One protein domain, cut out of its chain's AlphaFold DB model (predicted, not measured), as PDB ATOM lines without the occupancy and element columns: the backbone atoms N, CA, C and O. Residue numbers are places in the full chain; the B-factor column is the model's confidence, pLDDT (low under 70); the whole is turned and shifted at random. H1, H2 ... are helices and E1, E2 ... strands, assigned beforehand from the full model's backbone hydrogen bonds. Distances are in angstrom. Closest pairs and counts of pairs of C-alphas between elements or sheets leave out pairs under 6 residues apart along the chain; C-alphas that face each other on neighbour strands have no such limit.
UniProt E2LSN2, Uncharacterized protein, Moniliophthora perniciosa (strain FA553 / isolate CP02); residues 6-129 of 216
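What this domain is: This is residues 6 to 129 of the 216 residues of an uncharacterized protein of Moniliophthora perniciosa (strain FA553 / isolate CP02) (UniProt E2LSN2). Long helix H1 and shorter H2 lie side by side, H3 crosses H2, and hairpin E1 E2 makes an arm toward the other end. The 124 printed residues, mostly helix in their named elements, run H1, E1, E2, H2, H3, the strands antiparallel. The whole is loose, radius of gyration of the C-alphas 17.1 A, spanning 56 by 32 by 26 A.

How they stand to each other: H1, residues 6 to 30, touches H2, residues 86 to 100, at a shallow tilt of 20 degrees, opposite ways; closest C-alphas are Arg 15 and Tyr 99, 6.1 A. In hairpin E1, residues 44 to 49, and E2, residues 62 to 66, N 46 and O 65, 2.8 A, are within hydrogen-bond range. H3, residues 116 to 127, touches H2 about perpendicular, 83 degrees; closest C-alphas are Ala 97 and Lys 119, 5.2 A. Every O i to N i+4 pair is within range in H1 and H3, 9 of 11 in H2.

Where its parts are: From first to last C-alpha, H1 measures 36.0 A, starting at (260.883, 345.932, 336.550), and H2 20.2 A; H3 ends at (250.063, 327.908, 344.782).

The domain as a whole: The printed part has no cut; its four links are long. Residues 71 to 80 and 129 have pLDDT under 70.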
ATOM      1  N   GLU A   6     261.000 346.455 335.187       84.56
ATOM      2  CA  GLU A   6     260.883 345.932 336.550       84.56
ATOM      3  C   GLU A   6     260.657 344.417 336.567       84.56
ATOM      4  O   GLU A   6     261.369 343.691 337.257       84.56
ATOM      5  N   PHE A   7     259.728 343.903 335.753       82.88
ATOM      6  CA  PHE A   7     259.468 342.464 335.675       82.88
ATOM      7  C   PHE A   7     260.698 341.692 335.183       82.88
ATOM      8  O   PHE A   7     261.026 340.627 335.709       82.88
ATOM      9  N   GLN A   8     261.415 342.237 334.197       84.88
ATOM     10  CA  GLN A   8     262.650 341.635 333.690       84.88
ATOM     11  C   GLN A   8     263.768 341.649 334.739       84.88
ATOM     12  O   GLN A   8     264.486 340.657 334.876       84.88
ATOM     13  N   GLN A   9     263.892 342.734 335.507       88.31
ATOM     14  CA  GLN A   9     264.856 342.846 336.597       88.31
ATOM     15  C   GLN A   9     264.549 341.853 337.723       88.31
ATOM     16  O   GLN A   9     265.444 341.116 338.134       88.31
ATOM     17  N   HIS A  10     263.289 341.762 338.156       86.19
ATOM     18  CA  HIS A  10     262.855 340.788 339.159       86.19
ATOM     19  C   HIS A  10     263.083 339.348 338.697       86.19
ATOM     20  O   HIS A  10     263.635 338.542 339.445       86.19
ATOM     21  N   THR A  11     262.733 339.030 337.448       86.88
ATOM     22  CA  THR A  11     262.953 337.691 336.878       86.88
ATOM     23  C   THR A  11     264.441 337.353 336.833       86.88
ATOM     24  O   THR A  11     264.839 336.247 337.192       86.88
ATOM     25  N   LYS A  12     265.288 338.308 336.425       89.75
ATOM     26  CA  LYS A  12     266.742 338.126 336.406       89.75
ATOM     27  C   LYS A  12     267.288 337.866 337.809       89.75
ATOM     28  O   LYS A  12     268.054 336.923 337.978       89.75
ATOM     29  N   GLN A  13     266.885 338.667 338.791       91.50
ATOM     30  CA  GLN A  13     267.350 338.519 340.167       91.50
ATOM     31  C   GLN A  13     266.930 337.173 340.760       91.50
ATOM     32  O   GLN A  13     267.778 336.431 341.244       91.50
ATOM     33  N   PHE A  14     265.660 336.797 340.604       89.56
ATOM     34  CA  PHE A  14     265.150 335.498 341.037       89.56
ATOM     35  C   PHE A  14     265.917 334.328 340.402       89.56
ATOM     36  O   PHE A  14     266.303 333.370 341.070       89.56
ATOM     37  N   ARG A  15     266.204 334.429 339.103       90.94
ATOM     38  CA  ARG A  15     266.988 333.435 338.371       90.94
ATOM     39  C   ARG A  15     268.416 333.315 338.911       90.94
ATOM     40  O   ARG A  15     268.935 332.206 339.040       90.94
ATOM     41  N   ASP A  16     269.061 334.439 339.201       92.50
ATOM     42  CA  ASP A  16     270.420 334.466 339.749       92.50
ATOM     43  C   ASP A  16     270.447 333.895 341.182       92.50
ATOM     44  O   ASP A  16     271.385 333.179 341.545       92.50
ATOM     45  N   ASP A  17     269.384 334.119 341.956       92.38
ATOM     46  CA  ASP A  17     269.192 333.549 343.290       92.38
ATOM     47  C   ASP A  17     269.039 332.024 343.252       92.38
ATOM     48  O   ASP A  17     269.771 331.322 343.949       92.38
ATOM     49  N   LEU A  18     268.182 331.492 342.374       92.62
ATOM     50  CA  LEU A  18     268.031 330.044 342.183       92.62
ATOM     51  C   LEU A  18     269.346 329.378 341.762       92.62
ATOM     52  O   LEU A  18     269.730 328.342 342.303       92.62
ATOM     53  N   LYS A  19     270.082 329.994 340.826       92.69
ATOM     54  CA  LYS A  19     271.403 329.503 340.402       92.69
ATOM     55  C   LYS A  19     272.391 329.441 341.560       92.69
ATOM     56  O   LYS A  19     273.165 328.488 341.661       92.69
ATOM     57  N   ARG A  20     272.386 330.460 342.417       94.38
ATOM     58  CA  ARG A  20     273.251 330.515 343.594       94.38
ATOM     59  C   ARG A  20     272.881 329.435 344.607       94.38
ATOM     60  O   ARG A  20     273.793 328.776 345.094       94.38
ATOM     61  N   GLU A  21     271.596 329.218 344.875       93.38
ATOM     62  CA  GLU A  21     271.145 328.172 345.802       93.38
ATOM     63  C   GLU A  21     271.487 326.768 345.301       93.38
ATOM     64  O   GLU A  21     272.086 325.991 346.039       93.38
ATOM     65  N   ILE A  22     271.239 326.467 344.020       93.81
ATOM     66  CA  ILE A  22     271.619 325.172 343.431       93.81
ATOM     67  C   ILE A  22     273.127 324.929 343.585       93.81
ATOM     68  O   ILE A  22     273.551 323.860 344.027       93.81
ATOM     69  N   ARG A  23     273.957 325.934 343.269       93.69
ATOM     70  CA  ARG A  23     275.415 325.840 343.444       93.69
ATOM     71  C   ARG A  23     275.799 325.662 344.911       93.69
ATOM     72  O   ARG A  23     276.691 324.870 345.199       93.69
ATOM     73  N   LYS A  24     275.181 326.402 345.830       93.50
ATOM     74  CA  LYS A  24     275.473 326.327 347.263       93.50
ATOM     75  C   LYS A  24     275.167 324.934 347.809       93.50
ATOM     76  O   LYS A  24     276.076 324.300 348.334       93.50
ATOM     77  N   LEU A  25     273.957 324.428 347.580       92.69
ATOM     78  CA  LEU A  25     273.540 323.088 348.004       92.69
ATOM     79  C   LEU A  25     274.428 321.994 347.408       92.69
ATOM     80  O   LEU A  25     274.850 321.082 348.116       92.69
ATOM     81  N   ALA A  26     274.771 322.102 346.120       93.06
ATOM     82  CA  ALA A  26     275.671 321.147 345.481       93.06
ATOM     83  C   ALA A  26     277.047 321.105 346.169       93.06
ATOM     84  O   ALA A  26     277.596 320.024 346.359       93.06
ATOM     85  N   ASN A  27     277.595 322.261 346.565       91.88
ATOM     86  CA  ASN A  27     278.863 322.324 347.298       91.88
ATOM     87  C   ASN A  27     278.738 321.810 348.740       91.88
ATOM     88  O   ASN A  27     279.645 321.138 349.217       91.88
ATOM     89  N   GLU A  28     277.635 322.107 349.429       90.94
ATOM     90  CA  GLU A  28     277.395 321.626 350.796       90.94
ATOM     91  C   GLU A  28     277.302 320.097 350.847       90.94
ATOM     92  O   GLU A  28     277.929 319.474 351.702       90.94
ATOM     93  N   ILE A  29     276.590 319.488 349.895       90.06
ATOM     94  CA  ILE A  29     276.431 318.031 349.807       90.06
ATOM     95  C   ILE A  29     277.714 317.341 349.341       90.06
ATOM     96  O   ILE A  29     278.057 316.278 349.855       90.06
ATOM     97  N   ALA A  30     278.440 317.934 348.388       88.06
ATOM     98  CA  ALA A  30     279.727 317.402 347.943       88.06
ATOM     99  C   ALA A  30     280.746 317.311 349.092       88.06
ATOM    100  O   ALA A  30     281.638 316.462 349.063       88.06
ATOM    101  N   GLY A  31     280.609 318.178 350.099       84.31
ATOM    102  CA  GLY A  31     281.549 318.283 351.201       84.31
ATOM    103  C   GLY A  31     282.871 318.935 350.776       84.31
ATOM    104  O   GLY A  31     282.950 319.606 349.741       84.31
ATOM    105  N   PRO A  32     283.934 318.796 351.587       86.25
ATOM    106  CA  PRO A  32     285.221 319.392 351.269       86.25
ATOM    107  C   PRO A  32     285.821 318.745 350.019       86.25
ATOM    108  O   PRO A  32     285.898 317.521 349.900       86.25
ATOM    109  N   LEU A  33     286.302 319.581 349.099       88.12
ATOM    110  CA  LEU A  33     287.034 319.089 347.939       88.12
ATOM    111  C   LEU A  33     288.323 318.382 348.388       88.12
ATOM    112  O   LEU A  33     289.027 318.902 349.260       88.12
ATOM    113  N   PRO A  34     288.676 317.240 347.770       86.19
ATOM    114  CA  PRO A  34     289.960 316.608 348.020       86.19
ATOM    115  C   PRO A  34     291.114 317.532 347.612       86.19
ATOM    116  O   PRO A  34     290.944 318.532 346.909       86.19
ATOM    117  N   THR A  35     292.319 317.208 348.064       88.44
ATOM    118  CA  THR A  35     293.510 317.982 347.714       88.44
ATOM    119  C   THR A  35     293.877 317.806 346.241       88.44
ATOM    120  O   THR A  35     293.574 316.796 345.600       88.44
ATOM    121  N   ILE A  36     294.542 318.818 345.682       90.75
ATOM    122  CA  ILE A  36     295.144 318.722 344.350       90.75
ATOM    123  C   ILE A  36     296.266 317.686 344.421       90.75
ATOM    124  O   ILE A  36     297.109 317.745 345.315       90.75
ATOM    125  N   THR A  37     296.279 316.747 343.479       87.31
ATOM    126  CA  THR A  37     297.256 315.651 343.443       87.31
ATOM    127  C   THR A  37     298.003 315.621 342.120       87.31
ATOM    128  O   THR A  37     297.532 316.147 341.111       87.31
ATOM    129  N   THR A  38     299.172 314.986 342.116       87.94
ATOM    130  CA  THR A  38     299.914 314.679 340.891       87.94
ATOM    131  C   THR A  38     299.838 313.179 340.647       87.94
ATOM    132  O   THR A  38     300.149 312.396 341.541       87.94
ATOM    133  N   ASN A  39     299.394 312.756 339.462       84.81
ATOM    134  CA  ASN A  39     299.323 311.327 339.140       84.81
ATOM    135  C   ASN A  39     300.699 310.763 338.720       84.81
ATOM    136  O   ASN A  39     301.654 311.508 338.502       84.81
ATOM    137  N   ALA A  40     300.784 309.445 338.509       82.50
ATOM    138  CA  ALA A  40     302.015 308.762 338.083       82.50
ATOM    139  C   ALA A  40     302.600 309.253 336.738       82.50
ATOM    140  O   ALA A  40     303.746 308.958 336.420       82.50
ATOM    141  N   LYS A  41     301.825 309.998 335.940       80.38
ATOM    142  CA  LYS A  41     302.243 310.585 334.657       80.38
ATOM    143  C   LYS A  41     302.678 312.051 334.788       80.38
ATOM    144  O   LYS A  41     302.844 312.723 333.775       80.38
ATOM    145  N   GLY A  42     302.797 312.574 336.011       83.88
ATOM    146  CA  GLY A  42     303.138 313.976 336.261       83.88
ATOM    147  C   GLY A  42     301.997 314.964 335.986       83.88
ATOM    148  O   GLY A  42     302.229 316.169 335.911       83.88
ATOM    149  N   CYS A  43     300.755 314.496 335.815       86.38
ATOM    150  CA  CYS A  43     299.607 315.375 335.594       86.38
ATOM    151  C   CYS A  43     299.133 315.989 336.914       86.38
ATOM    152  O   CYS A  43     298.860 315.244 337.853       86.38
ATOM    153  N   ILE A  44     298.922 317.306 336.948       88.19
ATOM    154  CA  ILE A  44     298.253 318.011 338.043       88.19
ATOM    155  C   ILE A  44     296.752 317.768 337.903       88.19
ATOM    156  O   ILE A  44     296.138 318.141 336.897       88.19
ATOM    157  N   MET A  45     296.173 317.137 338.913       87.25
ATOM    158  CA  MET A  45     294.786 316.707 338.978       87.25
ATOM    159  C   MET A  45     294.039 317.589 339.982       87.25
ATOM    160  O   MET A  45     294.311 317.554 341.183       87.25
ATOM    161  N   LYS A  46     293.106 318.408 339.485       88.81
ATOM    162  CA  LYS A  46     292.313 319.339 340.292       88.81
ATOM    163  C   LYS A  46     290.875 318.834 340.438       88.81
ATOM    164  O   LYS A  46     290.227 318.588 339.415       88.81
ATOM    165  N   PRO A  47     290.359 318.713 341.670       89.50
ATOM    166  CA  PRO A  47     288.976 318.343 341.887       89.50
ATOM    167  C   PRO A  47     288.021 319.529 341.714       89.50
ATOM    168  O   PRO A  47     288.394 320.688 341.912       89.50
ATOM    169  N   PHE A  48     286.785 319.235 341.324       89.00
ATOM    170  CA  PHE A  48     285.705 320.198 341.138       89.00
ATOM    171  C   PHE A  48     284.348 319.544 341.405       89.00
ATOM    172  O   PHE A  48     284.146 318.369 341.099       89.00
ATOM    173  N   VAL A  49     283.413 320.321 341.951       91.50
ATOM    174  CA  VAL A  49     282.021 319.896 342.136       91.50
ATOM    175  C   VAL A  49     281.248 320.140 340.846       91.50
ATOM    176  O   VAL A  49     281.352 321.209 340.238       91.50
ATOM    177  N   ASN A  50     280.440 319.174 340.428       91.38
ATOM    178  CA  ASN A  50     279.446 319.410 339.393       91.38
ATOM    179  C   ASN A  50     278.222 320.102 339.983       91.38
ATOM    180  O   ASN A  50     277.509 319.547 340.813       91.38
ATOM    181  N   VAL A  51     277.963 321.309 339.501       92.00
ATOM    182  CA  VAL A  51     276.830 322.142 339.919       92.00
ATOM    183  C   VAL A  51     275.625 322.024 338.974       92.00
ATOM    184  O   VAL A  51     274.734 322.863 338.995       92.00
ATOM    185  N   GLY A  52     275.611 321.005 338.107       88.62
ATOM    186  CA  GLY A  52     274.485 320.662 337.231       88.62
ATOM    187  C   GLY A  52     274.419 321.426 335.901       88.62
ATOM    188  O   GLY A  52     273.613 321.089 335.036       88.62
ATOM    189  N   GLU A  53     275.297 322.411 335.689       86.69
ATOM    190  CA  GLU A  53     275.321 323.234 334.466       86.69
ATOM    191  C   GLU A  53     275.695 322.452 333.205       86.69
ATOM    192  O   GLU A  53     275.296 322.827 332.107       86.69
ATOM    193  N   ARG A  54     276.479 321.378 333.336       82.81
ATOM    194  CA  ARG A  54     276.846 320.508 332.206       82.81
ATOM    195  C   ARG A  54     276.059 319.213 332.191       82.81
ATOM    196  O   ARG A  54     275.655 318.768 331.126       82.81
ATOM    197  N   GLU A  55     275.888 318.619 333.365       86.56
ATOM    198  CA  GLU A  55     275.190 317.354 333.539       86.56
ATOM    199  C   GLU A  55     274.433 317.385 334.866       86.56
ATOM    200  O   GLU A  55     275.041 317.333 335.936       86.56
ATOM    201  N   PHE A  56     273.113 317.521 334.810       89.44
ATOM    202  CA  PHE A  56     272.293 317.748 335.996       89.44
ATOM    203  C   PHE A  56     272.182 316.509 336.892       89.44
ATOM    204  O   PHE A  56     272.286 316.617 338.109       89.44
ATOM    205  N   ASP A  57     272.079 315.319 336.297       88.38
ATOM    206  CA  ASP A  57     271.874 314.054 337.027       88.38
ATOM    207  C   ASP A  57     273.049 313.659 337.935       88.38
ATOM    208  O   ASP A  57     272.940 312.762 338.767       88.38
ATOM    209  N   ASN A  58     274.192 314.325 337.773       88.25
ATOM    210  CA  ASN A  58     275.385 314.123 338.581       88.25
ATOM    211  C   ASN A  58     275.705 315.350 339.455       88.25
ATOM    212  O   ASN A  58     276.877 315.580 339.773       88.25
ATOM    213  N   ILE A  59     274.720 316.192 339.770       91.81
ATOM    214  CA  ILE A  59     274.915 317.350 340.646       91.81
ATOM    215  C   ILE A  59     275.429 316.923 342.030       91.81
ATOM    216  O   ILE A  59     275.132 315.831 342.509       91.81
ATOM    217  N   GLY A  60     276.280 317.748 342.640       90.19
ATOM    218  CA  GLY A  60     276.921 317.453 343.926       90.19
ATOM    219  C   GLY A  60     278.042 316.410 343.848       90.19
ATOM    220  O   GLY A  60     278.746 316.190 344.830       90.19
ATOM    221  N   ARG A  61     278.277 315.785 342.686       90.06
ATOM    222  CA  ARG A  61     279.396 314.850 342.525       90.06
ATOM    223  C   ARG A  61     280.713 315.589 342.357       90.06
ATOM    224  O   ARG A  61     280.785 316.596 341.647       90.06
ATOM    225  N   ILE A  62     281.762 315.042 342.961       90.12
ATOM    226  CA  ILE A  62     283.126 315.530 342.787       90.12
ATOM    227  C   ILE A  62     283.787 314.764 341.646       90.12
ATOM    228  O   ILE A  62     283.724 313.537 341.544       90.12
ATOM    229  N   TYR A  63     284.440 315.530 340.788       86.81
ATOM    230  CA  TYR A  63     285.181 315.066 339.635       86.81
ATOM    231  C   TYR A  63     286.613 315.557 339.717       86.81
ATOM    232  O   TYR A  63     286.870 316.612 340.292       86.81
ATOM    233  N   VAL A  64     287.533 314.851 339.066       86.62
ATOM    234  CA  VAL A  64     288.929 315.278 338.972       86.62
ATOM    235  C   VAL A  64     289.320 315.508 337.514       86.62
ATOM    236  O   VAL A  64     289.089 314.670 336.642       86.62
ATOM    237  N   MET A  65     289.891 316.681 337.235       84.25
ATOM    238  CA  MET A  65     290.323 317.105 335.902       84.25
ATOM    239  C   MET A  65     291.827 317.351 335.887       84.25
ATOM    240  O   MET A  65     292.376 317.969 336.798       84.25
ATOM    241  N   CYS A  66     292.490 316.922 334.814       86.00
ATOM    242  CA  CYS A  66     293.861 317.335 334.548       86.00
ATOM    243  C   CYS A  66     293.897 318.822 334.162       86.00
ATOM    244  O   CYS A  66     293.163 319.250 333.271       86.00
ATOM    245  N   VAL A  67     294.759 319.596 334.826       86.62
ATOM    246  CA  VAL A  67     294.971 321.034 334.570       86.62
ATOM    247  C   VAL A  67     296.401 321.357 334.116       86.62
ATOM    248  O   VAL A  67     296.775 322.526 334.020       86.62
ATOM    249  N   THR A  68     297.218 320.340 333.829       85.31
ATOM    250  CA  THR A  68     298.574 320.528 333.294       85.31
ATOM    251  C   THR A  68     298.512 321.147 331.897       85.31
ATOM    252  O   THR A  68     297.903 320.581 330.994       85.31
ATOM    253  N   ARG A  69     299.180 322.294 331.699       78.38
ATOM    254  CA  ARG A  69     299.116 323.090 330.455       78.38
ATOM    255  C   ARG A  69     299.510 322.320 329.188       78.38
ATOM    256  O   ARG A  69     298.942 322.569 328.134       78.38
ATOM    257  N   SER A  70     300.476 321.410 329.288       77.06
ATOM    258  CA  SER A  70     301.004 320.623 328.165       77.06
ATOM    259  C   SER A  70     300.195 319.358 327.860       77.06
ATOM    260  O   SER A  70     300.491 318.657 326.896       77.06
ATOM    261  N   HIS A  71     299.194 319.023 328.679       68.69
ATOM    262  CA  HIS A  71     298.463 317.767 328.576       68.69
ATOM    263  C   HIS A  71     297.076 317.996 327.964       68.69
ATOM    264  O   HIS A  71     296.236 318.699 328.517       68.69
ATOM    265  N   THR A  72     296.800 317.362 326.823       61.97
ATOM    266  CA  THR A  72     295.508 317.460 326.113       61.97
ATOM    267  C   THR A  72     294.468 316.446 326.583       61.97
ATOM    268  O   THR A  72     293.319 316.474 326.134       61.97
ATOM    269  N   HIS A  73     294.820 315.553 327.509       61.78
ATOM    270  CA  HIS A  73     293.864 314.612 328.072       61.78
ATOM    271  C   HIS A  73     292.943 315.328 329.066       61.78
ATOM    272  O   HIS A  73     293.148 315.294 330.277       61.78
ATOM    273  N   LYS A  74     291.847 315.890 328.539       55.09
ATOM    274  CA  LYS A  74     290.630 316.283 329.275       55.09
ATOM    275  C   LYS A  74     289.912 315.068 329.885       55.09
ATOM    276  O   LYS A  74     288.685 315.007 329.893       55.09
ATOM    277  N   LYS A  75     290.641 314.040 330.322       53.72
ATOM    278  CA  LYS A  75     290.022 312.891 330.969       53.72
ATOM    279  C   LYS A  75     289.608 313.340 332.365       53.72
ATOM    280  O   LYS A  75     290.437 313.454 333.263       53.72
ATOM    281  N   ILE A  76     288.316 313.654 332.470       57.78
ATOM    282  CA  ILE A  76     287.536 313.712 333.700       57.78
ATOM    283  C   ILE A  76     287.583 312.291 334.248       57.78
ATOM    284  O   ILE A  76     286.831 311.419 333.819       57.78
ATOM    285  N   ALA A  77     288.592 312.008 335.055       55.38
ATOM    286  CA  ALA A  77     288.861 310.664 335.511       55.38
ATOM    287  C   ALA A  77     288.536 310.628 336.993       55.38
ATOM    288  O   ALA A  77     289.192 311.303 337.782       55.38
ATOM    289  N   ILE A  78     287.558 309.781 337.314       58.44
ATOM    290  CA  ILE A  78     287.142 309.371 338.653       58.44
ATOM    291  C   ILE A  78     286.106 310.331 339.241       58.44
ATOM    292  O   ILE A  78     286.409 311.433 339.697       58.44
ATOM    293  N   HIS A  79     284.853 309.876 339.225       61.44
ATOM    294  CA  HIS A  79     283.894 310.341 340.211       61.44
ATOM    295  C   HIS A  79     284.416 309.896 341.570       61.44
ATOM    296  O   HIS A  79     284.586 308.698 341.793       61.44
ATOM    297  N   THR A  80     284.708 310.840 342.452       69.56
ATOM    298  CA  THR A  80     285.205 310.497 343.790       69.56
ATOM    299  C   THR A  80     284.066 310.300 344.784       69.56
ATOM    300  O   THR A  80     284.314 309.870 345.903       69.56
ATOM    301  N   THR A  81     282.829 310.613 344.385       81.38
ATOM    302  CA  THR A  81     281.625 310.441 345.198       81.38
ATOM    303  C   THR A  81     280.512 309.723 344.430       81.38
ATOM    304  O   THR A  81     280.408 309.792 343.191       81.38
ATOM    305  N   ASP A  82     279.674 309.022 345.192       83.56
ATOM    306  CA  ASP A  82     278.488 308.337 344.690       83.56
ATOM    307  C   ASP A  82     277.432 309.320 344.180       83.56
ATOM    308  O   ASP A  82     277.509 310.536 344.380       83.56
ATOM    309  N   ARG A  83     276.451 308.788 343.450       87.75
ATOM    310  CA  ARG A  83     275.279 309.574 343.058       87.75
ATOM    311  C   ARG A  83     274.445 309.896 344.290       87.75
ATOM    312  O   ARG A  83     274.353 309.092 345.215       87.75
ATOM    313  N   LEU A  84     273.795 311.053 344.254       88.88
ATOM    314  CA  LEU A  84     272.797 311.395 345.254       88.88
ATOM    315  C   LEU A  84     271.630 310.408 345.178       88.88
ATOM    316  O   LEU A  84     271.267 309.935 344.096       88.88
ATOM    317  N   ASN A  85     271.051 310.099 346.335       90.56
ATOM    318  CA  ASN A  85     269.847 309.285 346.394       90.56
ATOM    319  C   ASN A  85     268.657 310.031 345.734       90.56
ATOM    320  O   ASN A  85     268.711 311.253 345.553       90.56
ATOM    321  N   PRO A  86     267.581 309.321 345.340       90.81
ATOM    322  CA  PRO A  86     266.452 309.936 344.638       90.81
ATOM    323  C   PRO A  86     265.784 311.081 345.411       90.81
ATOM    324  O   PRO A  86     265.389 312.071 344.805       90.81
ATOM    325  N   GLU A  87     265.703 310.967 346.737       89.19
ATOM    326  CA  GLU A  87     265.098 311.977 347.608       89.19
ATOM    327  C   GLU A  87     265.891 313.295 347.600       89.19
ATOM    328  O   GLU A  87     265.326 314.358 347.349       89.19
ATOM    329  N   ALA A  88     267.215 313.236 347.774       88.19
ATOM    330  CA  ALA A  88     268.076 314.413 347.691       88.19
ATOM    331  C   ALA A  88     268.094 315.003 346.273       88.19
ATOM    332  O   ALA A  88     268.111 316.223 346.108       88.19
ATOM    333  N   MET A  89     268.044 314.156 345.238       92.56
ATOM    334  CA  MET A  89     267.934 314.617 343.850       92.56
ATOM    335  C   MET A  89     266.630 315.361 343.570       92.56
ATOM    336  O   MET A  89     266.631 316.256 342.723       92.56
ATOM    337  N   GLN A  90     265.535 315.021 344.252       90.75
ATOM    338  CA  GLN A  90     264.243 315.661 344.019       90.75
ATOM    339  C   GLN A  90     264.295 317.162 344.328       90.75
ATOM    340  O   GLN A  90     263.880 317.963 343.499       90.75
ATOM    341  N   GLN A  91     264.942 317.559 345.427       90.06
ATOM    342  CA  GLN A  91     265.107 318.976 345.781       90.06
ATOM    343  C   GLN A  91     265.824 319.772 344.681       90.06
ATOM    344  O   GLN A  91     265.449 320.899 344.352       90.06
ATOM    345  N   PHE A  92     266.852 319.178 344.069       93.50
ATOM    346  CA  PHE A  92     267.537 319.793 342.937       93.50
ATOM    347  C   PHE A  92     266.634 319.875 341.707       93.50
ATOM    348  O   PHE A  92     266.622 320.908 341.035       93.50
ATOM    349  N   LYS A  93     265.866 318.821 341.408       92.44
ATOM    350  CA  LYS A  93     264.913 318.822 340.289       92.44
ATOM    351  C   LYS A  93     263.858 319.912 340.443       92.44
ATOM    352  O   LYS A  93     263.610 320.617 339.470       92.44
ATOM    353  N   ASP A  94     263.337 320.118 341.647       92.56
ATOM    354  CA  ASP A  94     262.352 321.164 341.930       92.56
ATOM    355  C   ASP A  94     262.962 322.562 341.736       92.56
ATOM    356  O   ASP A  94     262.382 323.421 341.070       92.56
ATOM    357  N   LEU A  95     264.188 322.788 342.225       92.75
ATOM    358  CA  LEU A  95     264.915 324.044 342.002       92.75
ATOM    359  C   LEU A  95     265.228 324.293 340.519       92.75
ATOM    360  O   LEU A  95     265.132 325.427 340.045       92.75
ATOM    361  N   ARG A  96     265.584 323.243 339.767       93.31
ATOM    362  CA  ARG A  96     265.773 323.320 338.311       93.31
ATOM    363  C   ARG A  96     264.461 323.646 337.607       93.31
ATOM    364  O   ARG A  96     264.455 324.518 336.748       93.31
ATOM    365  N   ALA A  97     263.364 322.987 337.965       93.06
ATOM    366  CA  ALA A  97     262.055 323.246 337.379       93.06
ATOM    367  C   ALA A  97     261.596 324.687 337.668       93.06
ATOM    368  O   ALA A  97     261.193 325.397 336.748       93.06
ATOM    369  N   ALA A  98     261.781 325.178 338.899       92.62
ATOM    370  CA  ALA A  98     261.549 326.580 339.254       92.62
ATOM    371  C   ALA A  98     262.399 327.547 338.412       92.62
ATOM    372  O   ALA A  98     261.913 328.589 337.965       92.62
ATOM    373  N   TYR A  99     263.663 327.198 338.160       92.44
ATOM    374  CA  TYR A  99     264.547 327.976 337.295       92.44
ATOM    375  C   TYR A  99     264.031 328.011 335.856       92.44
ATOM    376  O   TYR A  99     263.967 329.075 335.240       92.44
ATOM    377  N   GLU A 100     263.639 326.863 335.316       91.50
ATOM    378  CA  GLU A 100     263.202 326.729 333.928       91.50
ATOM    379  C   GLU A 100     261.830 327.358 333.663       91.50
ATOM    380  O   GLU A 100     261.600 327.876 332.569       91.50
ATOM    381  N   LEU A 101     260.970 327.458 334.682       90.69
ATOM    382  CA  LEU A 101     259.732 328.245 334.637       90.69
ATOM    383  C   LEU A 101     259.975 329.745 334.381       90.69
ATOM    384  O   LEU A 101     259.079 330.438 333.898       90.69
ATOM    385  N   THR A 102     261.192 330.260 334.613       87.94
ATOM    386  CA  THR A 102     261.572 331.635 334.222       87.94
ATOM    387  C   THR A 102     261.802 331.799 332.712       87.94
ATOM    388  O   THR A 102     262.035 332.913 332.237       87.94
ATOM    389  N   GLY A 103     261.741 330.705 331.945       85.75
ATOM    390  CA  GLY A 103     262.011 330.670 330.506       85.75
ATOM    391  C   GLY A 103     263.494 330.529 330.153       85.75
ATOM    392  O   GLY A 103     263.866 330.737 329.000       85.75
ATOM    393  N   ALA A 104     264.352 330.203 331.123       86.75
ATOM    394  CA  ALA A 104     265.783 329.997 330.920       86.75
ATOM    395  C   ALA A 104     266.164 328.528 331.117       86.75
ATOM    396  O   ALA A 104     265.721 327.894 332.065       86.75
ATOM    397  N   GLN A 105     267.050 327.999 330.276       87.75
ATOM    398  CA  GLN A 105     267.581 326.648 330.450       87.75
ATOM    399  C   GLN A 105     268.667 326.635 331.535       87.75
ATOM    400  O   GLN A 105     269.560 327.491 331.532       87.75
ATOM    401  N   PHE A 106     268.602 325.679 332.467       87.00
ATOM    402  CA  PHE A 106     269.601 325.572 333.533       87.00
ATOM    403  C   PHE A 106     270.872 324.843 333.071       87.00
ATOM    404  O   PHE A 106     271.980 325.349 333.255       87.00
ATOM    405  N   SER A 107     270.706 323.661 332.470       83.62
ATOM    406  CA  SER A 107     271.809 322.817 331.999       83.62
ATOM    407  C   SER A 107     272.083 323.028 330.512       83.62
ATOM    408  O   SER A 107     271.160 323.171 329.720       83.62
ATOM    409  N   ALA A 108     273.350 322.978 330.105       78.81
ATOM    410  CA  ALA A 108     273.744 322.964 328.698       78.81
ATOM    411  C   ALA A 108     273.335 321.661 327.982       78.81
ATOM    412  O   ALA A 108     273.293 321.617 326.752       78.81
ATOM    413  N   CYS A 109     273.035 320.593 328.730       80.06
ATOM    414  CA  CYS A 109     272.526 319.351 328.171       80.06
ATOM    415  C   CYS A 109     271.031 319.487 327.849       80.06
ATOM    416  O   CYS A 109     270.184 319.510 328.740       80.06
ATOM    417  N   THR A 110     270.689 319.522 326.560       73.50
ATOM    418  CA  THR A 110     269.297 319.630 326.080       73.50
ATOM    419  C   THR A 110     268.426 318.424 326.424       73.50
ATOM    420  O   THR A 110     267.206 318.526 326.388       73.50
ATOM    421  N   ARG A 111     269.033 317.288 326.788       80.50
ATOM    422  CA  ARG A 111     268.320 316.083 327.237       80.50
ATOM    423  C   ARG A 111     267.958 316.107 328.725       80.50
ATOM    424  O   ARG A 111     267.220 315.238 329.165       80.50
ATOM    425  N   GLN A 112     268.483 317.061 329.494       79.88
ATOM    426  CA  GLN A 112     268.290 317.163 330.945       79.88
ATOM    427  C   GLN A 112     267.519 318.436 331.311       79.88
ATOM    428  O   GLN A 112     267.951 319.223 332.156       79.88
ATOM    429  N   VAL A 113     266.372 318.615 330.659       84.75
ATOM    430  CA  VAL A 113     265.373 319.641 330.981       84.75
ATOM    431  C   VAL A 113     264.329 319.077 331.945       84.75
ATOM    432  O   VAL A 113     264.188 317.858 332.063       84.75
ATOM    433  N   SER A 114     263.622 319.952 332.651       86.31
ATOM    434  CA  SER A 114     262.510 319.557 333.513       86.31
ATOM    435  C   SER A 114     261.290 319.135 332.699       86.31
ATOM    436  O   SER A 114     260.978 319.741 331.665       86.31
ATOM    437  N   THR A 115     260.610 318.080 333.155       90.25
ATOM    438  CA  THR A 115     259.366 317.621 332.521       90.25
ATOM    439  C   THR A 115     258.207 318.551 332.876       90.25
ATOM    440  O   THR A 115     258.301 319.364 333.798       90.25
ATOM    441  N   GLU A 116     257.097 318.455 332.144       89.31
ATOM    442  CA  GLU A 116     255.904 319.239 332.475       89.31
ATOM    443  C   GLU A 116     255.334 318.840 333.841       89.31
ATOM    444  O   GLU A 116     254.923 319.711 334.600       89.31
ATOM    445  N   GLU A 117     255.398 317.563 334.222       90.69
ATOM    446  CA  GLU A 117     254.979 317.103 335.549       90.69
ATOM    447  C   GLU A 117     255.837 317.721 336.662       90.69
ATOM    448  O   GLU A 117     255.295 318.183 337.663       90.69
ATOM    449  N   GLU A 118     257.162 317.795 336.478       91.50
ATOM    450  CA  GLU A 118     258.075 318.449 337.429       91.50
ATOM    451  C   GLU A 118     257.744 319.944 337.585       91.50
ATOM    452  O   GLU A 118     257.710 320.476 338.695       91.50
ATOM    453  N   LYS A 119     257.439 320.634 336.481       92.50
ATOM    454  CA  LYS A 119     257.038 322.049 336.508       92.50
ATOM    455  C   LYS A 119     255.688 322.250 337.185       92.50
ATOM    456  O   LYS A 119     255.543 323.165 337.993       92.50
ATOM    457  N   MET A 120     254.711 321.401 336.871       93.38
ATOM    458  CA  MET A 120     253.383 321.450 337.475       93.38
ATOM    459  C   MET A 120     253.442 321.171 338.974       93.38
ATOM    460  O   MET A 120     252.776 321.868 339.729       93.38
ATOM    461  N   HIS A 121     254.283 320.233 339.413       91.88
ATOM    462  CA  HIS A 121     254.524 319.975 340.831       91.88
ATOM    463  C   HIS A 121     255.042 321.221 341.563       91.88
ATOM    464  O   HIS A 121     254.510 321.601 342.605       91.88
ATOM    465  N   VAL A 122     256.028 321.914 340.988       91.88
ATOM    466  CA  VAL A 122     256.555 323.157 341.570       91.88
ATOM    467  C   VAL A 122     255.497 324.261 341.597       91.88
ATOM    468  O   VAL A 122     255.369 324.959 342.600       91.88
ATOM    469  N   LEU A 123     254.722 324.429 340.524       90.44
ATOM    470  CA  LEU A 123     253.628 325.405 340.498       90.44
ATOM    471  C   LEU A 123     252.571 325.091 341.561       90.44
ATOM    472  O   LEU A 123     252.138 325.998 342.265       90.44
ATOM    473  N   ASP A 124     252.206 323.822 341.714       90.88
ATOM    474  CA  ASP A 124     251.269 323.353 342.729       90.88
ATOM    475  C   ASP A 124     251.770 323.666 344.146       90.88
ATOM    476  O   ASP A 124     251.048 324.278 344.933       90.88
ATOM    477  N   MET A 125     253.043 323.374 344.438       87.88
ATOM    478  CA  MET A 125     253.684 323.731 345.709       87.88
ATOM    479  C   MET A 125     253.681 325.240 345.982       87.88
ATOM    480  O   MET A 125     253.521 325.669 347.128       87.88
ATOM    481  N   LEU A 126     253.887 326.058 344.946       83.25
ATOM    482  CA  LEU A 126     253.893 327.516 345.070       83.25
ATOM    483  C   LEU A 126     252.485 328.081 345.301       83.25
ATOM    484  O   LEU A 126     252.343 329.051 346.047       83.25
ATOM    485  N   LEU A 127     251.461 327.483 344.684       83.62
ATOM    486  CA  LEU A 127     250.063 327.908 344.782       83.62
ATOM    487  C   LEU A 127     249.390 327.439 346.077       83.62
ATOM    488  O   LEU A 127     248.646 328.204 346.687       83.62
ATOM    489  N   HIS A 128     249.679 326.218 346.529       78.75
ATOM    490  CA  HIS A 128     249.080 325.612 347.724       78.75
ATOM    491  C   HIS A 128     249.889 325.851 348.999       78.75
ATOM    492  O   HIS A 128     249.680 325.197 350.025       78.75
ATOM    493  N   ARG A 129     250.808 326.819 348.972       60.50
ATOM    494  CA  ARG A 129     251.557 327.216 350.156       60.50
ATOM    495  C   ARG A 129     250.580 327.712 351.235       60.50
ATOM    496  O   ARG A 129     249.881 328.698 350.997       60.50
TER     497      ARG A 129